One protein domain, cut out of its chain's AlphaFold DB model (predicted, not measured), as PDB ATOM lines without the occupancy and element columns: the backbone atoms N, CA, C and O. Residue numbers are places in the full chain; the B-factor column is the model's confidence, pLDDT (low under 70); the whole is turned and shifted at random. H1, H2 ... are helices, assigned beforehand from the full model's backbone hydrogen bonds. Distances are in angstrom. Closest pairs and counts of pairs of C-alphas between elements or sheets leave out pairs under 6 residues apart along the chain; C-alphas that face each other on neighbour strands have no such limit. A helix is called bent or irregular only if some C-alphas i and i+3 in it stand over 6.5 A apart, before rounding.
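This is residues 16 to 101 of the 104 residues of an uncharacterized protein of Rhizobium sp. Root1203 (UniProt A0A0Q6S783). One long straight helix, H3, makes the long axis of an elongated model, and two short helices, H1 and H2, sit as a small head near the end of H3 where its last residues lie, H2 between H1 and H3. A long link with no named element, residues 42 to 70, leaves this head and runs the length of the model to the far end, where H3 begins; after H3 the tail folds back, and residues 99 to 100 pair with residues 51 to 52 of that link. The printed part has 86 residues with three named helices, in the order H1, H2, H3, and no named strand. The class is all helix, although under half of the printed residues, 41 of 86, are in named elements. The whole is loose, with a radius of gyration of the C-alphas of 15.9 A, and the C-alphas span 47 by 27 by 25 A.

The longest helix is H3, residues 71 to 94, with 24 residues. It begins with C-alpha 71 of Pro 71 at (-7.448, 151.245, 52.901) and ends with C-alpha 94 of Arg 94 at (19.718, 139.189, 35.896), 34.2 A from first to last C-alpha. H2, residues 33 to 41, runs from Thr 33 to Val 41 and has 9 residues, 11.5 A from first to last C-alpha. It is irregular: C-alphas 35 and 38 are 7.5 A apart, and its line is a rough one. H1, residues 16 to 23, runs from Gly 16 to Ala 23 and has 8 residues, 10.3 A from first to last C-alpha. C-alpha 16, the first of the printed part, is at (0.417, 136.885, 24.614).

H3 touches no helix, but is near H2. H2 and H3 are close but not clearly touching, with 2 pairs of C-alphas within 8 A. Their closest C-alphas are those of Tyr 37 and Val 91, 7.4 A apart. The two run the same way at a steep tilt of 49 degrees, and their centres are 15.5 A apart. Outward from H2, H1 and H2 only just touch, with 3 pairs of C-alphas within 8 A. Their closest C-alphas are those of Ile 19 and Val 36, 7.3 A apart. These two run the same way at a shallow tilt of 30 degrees, with their centres 11.5 A apart. H1 and H3 are apart. In the backbones of H1 and H3 every pair of O i and N i+4 is within hydrogen-bond range, while in H2 this holds for 3 of 5 pairs. Outside the helices, residues 51 to 52 and residues 99 to 100 form a short parallel pairing.

The two C-alphas farthest apart are those of Gly 25 and Gly 66, 47.7 A. The first and last printed C-alphas, those of Gly 16 and Ser 101, are 24.8 A apart. The printed part runs from residue 16 to residue 101 of a chain of 104 residues and has no cut. The link from H1 to H2, 9 residues, is short but not tight. The link from H2 to H3, 29 residues, is long, and its C-alphas lie 9 to 29 A from the mean of the C-alphas. The mean pLDDT of the printed part is 91.0, with means of 95 for H1, 94 for H2 and 95 for H3. Confidence is low, under 70, in three residues, 99 to 101, which include both tail residues of the short pairing.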
ATOM      1  N   GLY A  16       0.228 138.253  24.129       94.44
ATOM      2  CA  GLY A  16       0.417 136.885  24.614       94.44
ATOM      3  C   GLY A  16       0.566 135.890  23.466       94.44
ATOM      4  O   GLY A  16       1.496 135.085  23.462       94.44
ATOM      5  N   LEU A  17      -0.276 135.996  22.436       94.81
ATOM      6  CA  LEU A  17      -0.154 135.181  21.223       94.81
ATOM      7  C   LEU A  17       1.136 135.479  20.451       94.81
ATOM      8  O   LEU A  17       1.795 134.551  19.976       94.81
ATOM      9  N   THR A  18       1.532 136.752  20.387       95.12
ATOM     10  CA  THR A  18       2.798 137.173  19.768       95.12
ATOM     11  C   THR A  18       4.004 136.550  20.488       95.12
ATOM     12  O   THR A  18       4.846 135.910  19.856       95.12
ATOM     13  N   ILE A  19       4.062 136.683  21.818       96.12
ATOM     14  CA  ILE A  19       5.124 136.137  22.680       96.12
ATOM     15  C   ILE A  19       5.148 134.609  22.588       96.12
ATOM     16  O   ILE A  19       6.204 134.017  22.377       96.12
ATOM     17  N   GLY A  20       3.981 133.966  22.673       95.69
ATOM     18  CA  GLY A  20       3.862 132.515  22.583       95.69
ATOM     19  C   GLY A  20       4.305 131.959  21.229       95.69
ATOM     20  O   GLY A  20       4.885 130.877  21.177       95.69
ATOM     21  N   SER A  21       4.065 132.685  20.133       95.25
ATOM     22  CA  SER A  21       4.583 132.321  18.809       95.25
ATOM     23  C   SER A  21       6.115 132.343  18.784       95.25
ATOM     24  O   SER A  21       6.736 131.353  18.396       95.25
ATOM     25  N   ALA A  22       6.729 133.426  19.276       96.12
ATOM     26  CA  ALA A  22       8.185 133.541  19.360       96.12
ATOM     27  C   ALA A  22       8.805 132.448  20.248       96.12
ATOM     28  O   ALA A  22       9.775 131.811  19.843       96.12
ATOM     29  N   ALA A  23       8.195 132.150  21.400       96.38
ATOM     30  CA  ALA A  23       8.664 131.107  22.318       96.38
ATOM     31  C   ALA A  23       8.644 129.695  21.698       96.38
ATOM     32  O   ALA A  23       9.391 128.818  22.120       96.38
ATOM     33  N   ARG A  24       7.814 129.465  20.671       95.56
ATOM     34  CA  ARG A  24       7.770 128.208  19.902       95.56
ATOM     35  C   ARG A  24       8.651 128.224  18.647       95.56
ATOM     36  O   ARG A  24       8.516 127.344  17.803       95.56
ATOM     37  N   GLY A  25       9.531 129.215  18.501       93.81
ATOM     38  CA  GLY A  25      10.412 129.350  17.338       93.81
ATOM     39  C   GLY A  25       9.753 129.997  16.117       93.81
ATOM     40  O   GLY A  25      10.315 129.954  15.028       93.81
ATOM     41  N   GLY A  26       8.584 130.625  16.278       92.75
ATOM     42  CA  GLY A  26       7.871 131.327  15.205       92.75
ATOM     43  C   GLY A  26       8.495 132.663  14.777       92.75
ATOM     44  O   GLY A  26       7.920 133.346  13.932       92.75
ATOM     45  N   GLY A  27       9.634 133.059  15.358       92.12
ATOM     46  CA  GLY A  27      10.371 134.276  15.011       92.12
ATOM     47  C   GLY A  27      10.768 135.116  16.225       92.12
ATOM     48  O   GLY A  27      10.965 134.597  17.322       92.12
ATOM     49  N   ILE A  28      10.891 136.430  16.017       92.81
ATOM     50  CA  ILE A  28      11.235 137.422  17.047       92.81
ATOM     51  C   ILE A  28       9.982 138.226  17.402       92.81
ATOM     52  O   ILE A  28       9.222 138.615  16.518       92.81
ATOM     53  N   ALA A  29       9.794 138.517  18.690       92.50
ATOM     54  CA  ALA A  29       8.724 139.375  19.182       92.50
ATOM     55  C   ALA A  29       9.284 140.555  19.984       92.50
ATOM     56  O   ALA A  29      10.238 140.405  20.748       92.50
ATOM     57  N   LEU A  30       8.642 141.717  19.853       90.62
ATOM     58  CA  LEU A  30       8.791 142.811  20.808       90.62
ATOM     59  C   LEU A  30       7.752 142.626  21.915       90.62
ATOM     60  O   LEU A  30       6.550 142.687  21.666       90.62
ATOM     61  N   GLY A  31       8.227 142.376  23.132       90.88
ATOM     62  CA  GLY A  31       7.392 142.156  24.309       90.88
ATOM     63  C   GLY A  31       7.663 143.183  25.403       90.88
ATOM     64  O   GLY A  31       8.754 143.741  25.504       90.88
ATOM     65  N   ARG A  32       6.662 143.422  26.252       91.81
ATOM     66  CA  ARG A  32       6.860 144.159  27.506       91.81
ATOM     67  C   ARG A  32       7.649 143.293  28.471       91.81
ATOM     68  O   ARG A  32       7.301 142.128  28.626       91.81
ATOM     69  N   THR A  33       8.608 143.881  29.182       91.12
ATOM     70  CA  THR A  33       9.427 143.187  30.187       91.12
ATOM     71  C   THR A  33       8.580 142.348  31.146       91.12
ATOM     72  O   THR A  33       8.852 141.167  31.316       91.12
ATOM     73  N   ALA A  34       7.484 142.913  31.666       91.62
ATOM     74  CA  ALA A  34       6.569 142.215  32.574       91.62
ATOM     75  C   ALA A  34       5.867 140.983  31.977       91.62
ATOM     76  O   ALA A  34       5.439 140.117  32.725       91.62
ATOM     77  N   LEU A  35       5.746 140.887  30.651       94.06
ATOM     78  CA  LEU A  35       5.107 139.749  29.980       94.06
ATOM     79  C   LEU A  35       6.111 138.680  29.531       94.06
ATOM     80  O   LEU A  35       5.715 137.556  29.242       94.06
ATOM     81  N   VAL A  36       7.395 139.030  29.418       94.69
ATOM     82  CA  VAL A  36       8.435 138.123  28.901       94.69
ATOM     83  C   VAL A  36       9.418 137.662  29.970       94.69
ATOM     84  O   VAL A  36      10.204 136.763  29.695       94.69
ATOM     85  N   TYR A  37       9.393 138.249  31.169       94.81
ATOM     86  CA  TYR A  37      10.361 137.955  32.226       94.81
ATOM     87  C   TYR A  37      10.442 136.462  32.555       94.81
ATOM     88  O   TYR A  37      11.520 135.882  32.449       94.81
ATOM     89  N   ASP A  38       9.310 135.814  32.835       95.19
ATOM     90  CA  ASP A  38       9.286 134.381  33.154       95.19
ATOM     91  C   ASP A  38       9.814 133.527  32.000       95.19
ATOM     92  O   ASP A  38      10.569 132.580  32.213       95.19
ATOM     93  N   HIS A  39       9.494 133.901  30.760       96.00
ATOM     94  CA  HIS A  39      10.013 133.223  29.577       96.00
ATOM     95  C   HIS A  39      11.538 133.346  29.452       96.00
ATOM     96  O   HIS A  39      12.198 132.378  29.069       96.00
ATOM     97  N   LEU A  40      12.102 134.510  29.797       94.44
ATOM     98  CA  LEU A  40      13.548 134.735  29.831       94.44
ATOM     99  C   LEU A  40      14.213 133.953  30.972       94.44
ATOM    100  O   LEU A  40      15.271 133.362  30.776       94.44
ATOM    101  N   VAL A  41      13.591 133.914  32.154       95.06
ATOM    102  CA  VAL A  41      14.083 133.153  33.314       95.06
ATOM    103  C   VAL A  41      14.093 131.653  33.024       95.06
ATOM    104  O   VAL A  41      15.067 130.975  33.352       95.06
ATOM    105  N   GLN A  42      13.040 131.143  32.384       95.81
ATOM    106  CA  GLN A  42      12.903 129.739  31.988       95.81
ATOM    107  C   GLN A  42      13.733 129.375  30.745       95.81
ATOM    108  O   GLN A  42      13.846 128.197  30.415       95.81
ATOM    109  N   GLY A  43      14.286 130.362  30.030       95.06
ATOM    110  CA  GLY A  43      15.044 130.153  28.794       95.06
ATOM    111  C   GLY A  43      14.194 129.747  27.585       95.06
ATOM    112  O   GLY A  43      14.742 129.331  26.568       95.06
ATOM    113  N   THR A  44      12.864 129.870  27.668       96.50
ATOM    114  CA  THR A  44      11.964 129.663  26.514       96.50
ATOM    115  C   THR A  44      12.000 130.844  25.546       96.50
ATOM    116  O   THR A  44      11.683 130.695  24.368       96.50
ATOM    117  N   LEU A  45      12.436 132.012  26.024       96.31
ATOM    118  CA  LEU A  45      12.858 133.140  25.205       96.31
ATOM    119  C   LEU A  45      14.284 133.550  25.562       96.31
ATOM    120  O   LEU A  45      14.759 133.346  26.678       96.31
ATOM    121  N   VAL A  46      14.940 134.195  24.603       93.62
ATOM    122  CA  VAL A  46      16.236 134.854  24.780       93.62
ATOM    123  C   VAL A  46      16.155 136.282  24.255       93.62
ATOM    124  O   VAL A  46      15.329 136.601  23.398       93.62
ATOM    125  N   LEU A  47      17.027 137.158  24.750       91.62
ATOM    126  CA  LEU A  47      17.122 138.525  24.247       91.62
ATOM    127  C   LEU A  47      17.675 138.519  22.817       91.62
ATOM    128  O   LEU A  47      18.842 138.205  22.596       91.62
ATOM    129  N   ALA A  48      16.846 138.914  21.850       90.62
ATOM    130  CA  ALA A  48      17.261 139.051  20.453       90.62
ATOM    131  C   ALA A  48      18.186 140.263  20.215       90.62
ATOM    132  O   ALA A  48      18.898 140.322  19.217       90.62
ATOM    133  N   SER A  49      18.173 141.244  21.124       86.75
ATOM    134  CA  SER A  49      18.989 142.459  21.067       86.75
ATOM    135  C   SER A  49      19.328 142.947  22.475       86.75
ATOM    136  O   SER A  49      18.601 142.680  23.428       86.75
ATOM    137  N   ARG A  50      20.428 143.700  22.592       82.38
ATOM    138  CA  ARG A  50      20.842 144.383  23.833       82.38
ATOM    139  C   ARG A  50      20.163 145.740  24.036       82.38
ATOM    140  O   ARG A  50      20.295 146.334  25.101       82.38
ATOM    141  N   ARG A  51      19.476 146.251  23.011       82.06
ATOM    142  CA  ARG A  51      18.782 147.542  23.063       82.06
ATOM    143  C   ARG A  51      17.373 147.354  23.602       82.06
ATOM    144  O   ARG A  51      16.602 146.590  23.023       82.06
ATOM    145  N   ILE A  52      17.035 148.087  24.658       78.44
ATOM    146  CA  ILE A  52      15.651 148.231  25.104       78.44
ATOM    147  C   ILE A  52      15.059 149.449  24.417       78.44
ATOM    148  O   ILE A  52      15.638 150.532  24.456       78.44
ATOM    149  N   MET A  53      13.893 149.267  23.809       82.19
ATOM    150  CA  MET A  53      13.142 150.381  23.251       82.19
ATOM    151  C   MET A  53      12.257 150.994  24.336       82.19
ATOM    152  O   MET A  53      11.493 150.251  24.969       82.19
ATOM    153  N   PRO A  54      12.319 152.320  24.553       80.19
ATOM    154  CA  PRO A  54      11.372 152.980  25.426       80.19
ATOM    155  C   PRO A  54       9.960 152.778  24.885       80.19
ATOM    156  O   PRO A  54       9.697 152.731  23.682       80.19
ATOM    157  N   SER A  55       9.033 152.621  25.814       83.31
ATOM    158  CA  SER A  55       7.633 152.503  25.475       83.31
ATOM    159  C   SER A  55       6.988 153.879  25.343       83.31
ATOM    160  O   SER A  55       7.110 154.663  26.281       83.31
ATOM    161  N   PRO A  56       6.173 154.139  24.304       83.50
ATOM    162  CA  PRO A  56       5.326 155.331  24.274       83.50
ATOM    163  C   PRO A  56       4.155 155.268  25.278       83.50
ATOM    164  O   PRO A  56       3.442 156.249  25.452       83.50
ATOM    165  N   THR A  57       3.908 154.115  25.912       85.00
ATOM    166  CA  THR A  57       2.777 153.885  26.830       85.00
ATOM    167  C   THR A  57       3.189 153.170  28.119       85.00
ATOM    168  O   THR A  57       4.153 152.404  28.140       85.00
ATOM    169  N   ALA A  58       2.439 153.375  29.200       88.31
ATOM    170  CA  ALA A  58       2.682 152.744  30.498       88.31
ATOM    171  C   ALA A  58       1.444 151.989  31.004       88.31
ATOM    172  O   ALA A  58       0.331 152.193  30.513       88.31
ATOM    173  N   TYR A  59       1.648 151.111  31.987       89.31
ATOM    174  CA  TYR A  59       0.561 150.489  32.744       89.31
ATOM    175  C   TYR A  59       0.192 151.374  33.936       89.31
ATOM    176  O   TYR A  59       1.075 151.879  34.627       89.31
ATOM    177  N   TYR A  60      -1.107 151.543  34.188       92.06
ATOM    178  CA  TYR A  60      -1.621 152.403  35.254       92.06
ATOM    179  C   TYR A  60      -2.546 151.619  36.185       92.06
ATOM    180  O   TYR A  60      -3.488 150.972  35.728       92.06
ATOM    181  N   ALA A  61      -2.313 151.728  37.494       93.00
ATOM    182  CA  ALA A  61      -3.280 151.327  38.508       93.00
ATOM    183  C   ALA A  61      -4.264 152.485  38.732       93.00
ATOM    184  O   ALA A  61      -3.869 153.561  39.184       93.00
ATOM    185  N   ILE A  62      -5.534 152.279  38.381       93.94
ATOM    186  CA  ILE A  62      -6.581 153.304  38.450       93.94
ATOM    187  C   ILE A  62      -7.701 152.876  39.395       93.94
ATOM    188  O   ILE A  62      -8.077 151.706  39.448       93.94
ATOM    189  N   CYS A  63      -8.259 153.837  40.128       94.81
ATOM    190  CA  CYS A  63      -9.422 153.629  40.984       94.81
ATOM    191  C   CYS A  63     -10.459 154.735  40.761       94.81
ATOM    192  O   CYS A  63     -10.181 155.757  40.130       94.81
ATOM    193  N   LYS A  64     -11.684 154.518  41.251       96.19
ATOM    194  CA  LYS A  64     -12.740 155.531  41.174       96.19
ATOM    195  C   LYS A  64     -12.324 156.768  41.976       96.19
ATOM    196  O   LYS A  64     -11.919 156.635  43.127       96.19
ATOM    197  N   LEU A  65     -12.508 157.949  41.388       95.31
ATOM    198  CA  LEU A  65     -12.255 159.230  42.048       95.31
ATOM    199  C   LEU A  65     -12.975 159.315  43.405       95.31
ATOM    200  O   LEU A  65     -14.166 158.997  43.496       95.31
ATOM    201  N   GLY A  66     -12.252 159.735  44.442       95.62
ATOM    202  CA  GLY A  66     -12.723 159.831  45.823       95.62
ATOM    203  C   GLY A  66     -12.552 158.544  46.637       95.62
ATOM    204  O   GLY A  66     -12.898 158.522  47.816       95.62
ATOM    205  N   ARG A  67     -12.045 157.458  46.036       96.38
ATOM    206  CA  ARG A  67     -11.757 156.191  46.730       96.38
ATOM    207  C   ARG A  67     -10.268 155.906  46.902       96.38
ATOM    208  O   ARG A  67      -9.916 154.854  47.420       96.38
ATOM    209  N   GLU A  68      -9.396 156.828  46.518       93.50
ATOM    210  CA  GLU A  68      -7.943 156.687  46.630       93.50
ATOM    211  C   GLU A  68      -7.458 156.442  48.070       93.50
ATOM    212  O   GLU A  68      -6.423 155.810  48.271       93.50
ATOM    213  N   ASN A  69      -8.224 156.897  49.067       93.62
ATOM    214  CA  ASN A  69      -7.914 156.739  50.489       93.62
ATOM    215  C   ASN A  69      -8.582 155.518  51.140       93.62
ATOM    216  O   ASN A  69      -8.392 155.292  52.334       93.62
ATOM    217  N   ASP A  70      -9.367 154.736  50.390       97.75
ATOM    218  CA  ASP A  70      -9.891 153.461  50.881       97.75
ATOM    219  C   ASP A  70      -8.702 152.542  51.227       97.75
ATOM    220  O   ASP A  70      -7.858 152.304  50.354       97.75
ATOM    221  N   PRO A  71      -8.601 152.029  52.469       97.81
ATOM    222  CA  PRO A  71      -7.448 151.245  52.901       97.81
ATOM    223  C   PRO A  71      -7.139 150.055  51.989       97.81
ATOM    224  O   PRO A  71      -5.968 149.777  51.739       97.81
ATOM    225  N   ALA A  72      -8.161 149.386  51.448       97.25
ATOM    226  CA  ALA A  72      -7.965 148.233  50.574       97.25
ATOM    227  C   ALA A  72      -7.414 148.644  49.200       97.25
ATOM    228  O   ALA A  72      -6.511 147.994  48.674       97.25
ATOM    229  N   ILE A  73      -7.919 149.749  48.637       97.44
ATOM    230  CA  ILE A  73      -7.443 150.285  47.352       97.44
ATOM    231  C   ILE A  73      -6.008 150.775  47.493       97.44
ATOM    232  O   ILE A  73      -5.165 150.442  46.663       97.44
ATOM    233  N   ARG A  74      -5.722 151.535  48.553       96.50
ATOM    234  CA  ARG A  74      -4.377 152.031  48.827       96.50
ATOM    235  C   ARG A  74      -3.389 150.883  48.986       96.50
ATOM    236  O   ARG A  74      -2.372 150.876  48.303       96.50
ATOM    237  N   MET A  75      -3.723 149.893  49.814       97.50
ATOM    238  CA  MET A  75      -2.883 148.715  50.033       97.50
ATOM    239  C   MET A  75      -2.587 147.976  48.725       97.50
ATOM    240  O   MET A  75      -1.437 147.631  48.472       97.50
ATOM    241  N   PHE A  76      -3.593 147.766  47.873       96.81
ATOM    242  CA  PHE A  76      -3.391 147.107  46.583       96.81
ATOM    243  C   PHE A  76      -2.516 147.934  45.633       96.81
ATOM    244  O   PHE A  76      -1.589 147.400  45.033       96.81
ATOM    245  N   CYS A  77      -2.781 149.237  45.501       96.31
ATOM    246  CA  CYS A  77      -1.989 150.123  44.647       96.31
ATOM    247  C   CYS A  77      -0.529 150.205  45.104       96.31
ATOM    248  O   CYS A  77       0.371 150.196  44.268       96.31
ATOM    249  N   ASP A  78      -0.297 150.280  46.414       96.31
ATOM    250  CA  ASP A  78       1.046 150.304  46.987       96.31
ATOM    251  C   ASP A  78       1.752 148.962  46.755       96.31
ATOM    252  O   ASP A  78       2.889 148.949  46.287       96.31
ATOM    253  N   TRP A  79       1.059 147.836  46.960       97.31
ATOM    254  CA  TRP A  79       1.588 146.508  46.648       97.31
ATOM    255  C   TRP A  79       1.979 146.369  45.168       97.31
ATOM    256  O   TRP A  79       3.116 146.019  44.877       97.31
ATOM    257  N   VAL A  80       1.102 146.726  44.219       96.50
ATOM    258  CA  VAL A  80       1.411 146.634  42.776       96.50
ATOM    259  C   VAL A  80       2.632 147.478  42.396       96.50
ATOM    260  O   VAL A  80       3.421 147.060  41.549       96.50
ATOM    261  N   ARG A  81       2.810 148.661  43.000       95.62
ATOM    262  CA  ARG A  81       4.004 149.492  42.764       95.62
ATOM    263  C   ARG A  81       5.270 148.800  43.258       95.62
ATOM    264  O   ARG A  81       6.239 148.745  42.509       95.62
ATOM    265  N   ILE A  82       5.235 148.234  44.465       97.69
ATOM    266  CA  ILE A  82       6.365 147.492  45.041       97.69
ATOM    267  C   ILE A  82       6.720 146.284  44.169       97.69
ATOM    268  O   ILE A  82       7.896 146.069  43.880       97.69
ATOM    269  N   GLU A  83       5.732 145.524  43.693       96.69
ATOM    270  CA  GLU A  83       5.973 144.390  42.790       96.69
ATOM    271  C   GLU A  83       6.583 144.846  41.459       96.69
ATOM    272  O   GLU A  83       7.519 144.230  40.951       96.69
ATOM    273  N   ALA A  84       6.102 145.960  40.896       94.94
ATOM    274  CA  ALA A  84       6.658 146.514  39.665       94.94
ATOM    275  C   ALA A  84       8.117 146.970  39.845       94.94
ATOM    276  O   ALA A  84       8.951 146.720  38.972       94.94
ATOM    277  N   GLU A  85       8.440 147.611  40.969       95.12
ATOM    278  CA  GLU A  85       9.807 148.010  41.319       95.12
ATOM    279  C   GLU A  85      10.713 146.794  41.533       95.12
ATOM    280  O   GLU A  85      11.808 146.741  40.967       95.12
ATOM    281  N   THR A  86      10.230 145.795  42.275       96.50
ATOM    282  CA  THR A  86      10.928 144.525  42.525       96.50
ATOM    283  C   THR A  86      11.258 143.826  41.211       96.50
ATOM    284  O   THR A  86      12.420 143.527  40.946       96.50
ATOM    285  N   LEU A  87      10.274 143.676  40.321       94.31
ATOM    286  CA  LEU A  87      10.482 143.091  38.999       94.31
ATOM    287  C   LEU A  87      11.544 143.856  38.196       94.31
ATOM    288  O   LEU A  87      12.421 143.246  37.587       94.31
ATOM    289  N   MET A  88      11.482 145.193  38.161       91.25
ATOM    290  CA  MET A  88      12.467 145.986  37.414       91.25
ATOM    291  C   MET A  88      13.877 145.867  38.004       91.25
ATOM    292  O   MET A  88      14.855 145.910  37.251       91.25
ATOM    293  N   HIS A  89      13.991 145.702  39.324       93.81
ATOM    294  CA  HIS A  89      15.257 145.427  39.991       93.81
ATOM    295  C   HIS A  89      15.821 144.069  39.564       93.81
ATOM    296  O   HIS A  89      16.938 144.007  39.053       93.81
ATOM    297  N   GLU A  90      15.023 143.004  39.667       94.06
ATOM    298  CA  GLU A  90      15.439 141.652  39.279       94.06
ATOM    299  C   GLU A  90      15.845 141.567  37.803       94.06
ATOM    300  O   GLU A  90      16.857 140.953  37.453       94.06
ATOM    301  N   VAL A  91      15.092 142.226  36.917       91.12
ATOM    302  CA  VAL A  91      15.423 142.308  35.488       91.12
ATOM    303  C   VAL A  91      16.802 142.931  35.289       91.12
ATOM    304  O   VAL A  91      17.593 142.420  34.496       91.12
ATOM    305  N   ARG A  92      17.102 144.025  35.996       88.69
ATOM    306  CA  ARG A  92      18.381 144.734  35.877       88.69
ATOM    307  C   ARG A  92      19.546 143.897  36.395       88.69
ATOM    308  O   ARG A  92      20.609 143.908  35.779       88.69
ATOM    309  N   GLU A  93      19.346 143.173  37.490       91.50
ATOM    310  CA  GLU A  93      20.366 142.290  38.060       91.50
ATOM    311  C   GLU A  93      20.649 141.084  37.163       91.50
ATOM    312  O   GLU A  93      21.805 140.742  36.915       91.50
ATOM    313  N   ARG A  94      19.597 140.442  36.649       90.38
ATOM    314  CA  ARG A  94      19.718 139.189  35.896       90.38
ATOM    315  C   ARG A  94      20.085 139.395  34.433       90.38
ATOM    316  O   ARG A  94      20.739 138.542  33.834       90.38
ATOM    317  N   PHE A  95      19.694 140.528  33.859       88.06
ATOM    318  CA  PHE A  95      19.959 140.874  32.468       88.06
ATOM    319  C   PHE A  95      20.685 142.226  32.370       88.06
ATOM    320  O   PHE A  95      20.164 143.172  31.780       88.06
ATOM    321  N   PRO A  96      21.929 142.335  32.875       80.44
ATOM    322  CA  PRO A  96      22.678 143.596  32.892       80.44
ATOM    323  C   PRO A  96      23.048 144.098  31.486       80.44
ATOM    324  O   PRO A  96      23.408 145.256  31.301       80.44
ATOM    325  N   SER A  97      22.964 143.227  30.476       71.06
ATOM    326  CA  SER A  97      23.198 143.557  29.067       71.06
ATOM    327  C   SER A  97      22.035 144.302  28.407       71.06
ATOM    328  O   SER A  97      22.175 144.738  27.263       71.06
ATOM    329  N   MET A  98      20.903 144.435  29.100       72.44
ATOM    330  CA  MET A  98      19.735 145.171  28.646       72.44
ATOM    331  C   MET A  98      19.980 146.667  28.910       72.44
ATOM    332  O   MET A  98      19.735 147.185  29.997       72.44
ATOM    333  N   ALA A  99      20.543 147.363  27.919       60.59
ATOM    334  CA  ALA A  99      20.782 148.795  28.014       60.59
ATOM    335  C   ALA A  99      19.443 149.528  27.868       60.59
ATOM    336  O   ALA A  99      18.848 149.538  26.786       60.59
ATOM    337  N   PHE A 100      18.964 150.131  28.959       59.56
ATOM    338  CA  PHE A 100      17.919 151.145  28.890       59.56
ATOM    339  C   PHE A 100      18.530 152.348  28.182       59.56
ATOM    340  O   PHE A 100      19.379 153.035  28.747       59.56
ATOM    341  N   SER A 101      18.166 152.555  26.921       48.34
ATOM    342  CA  SER A 101      18.529 153.774  26.217       48.34
ATOM    343  C   SER A 101      17.858 154.945  26.931       48.34
ATOM    344  O   SER A 101      16.656 155.155  26.796       48.34
TER     345      SER A 101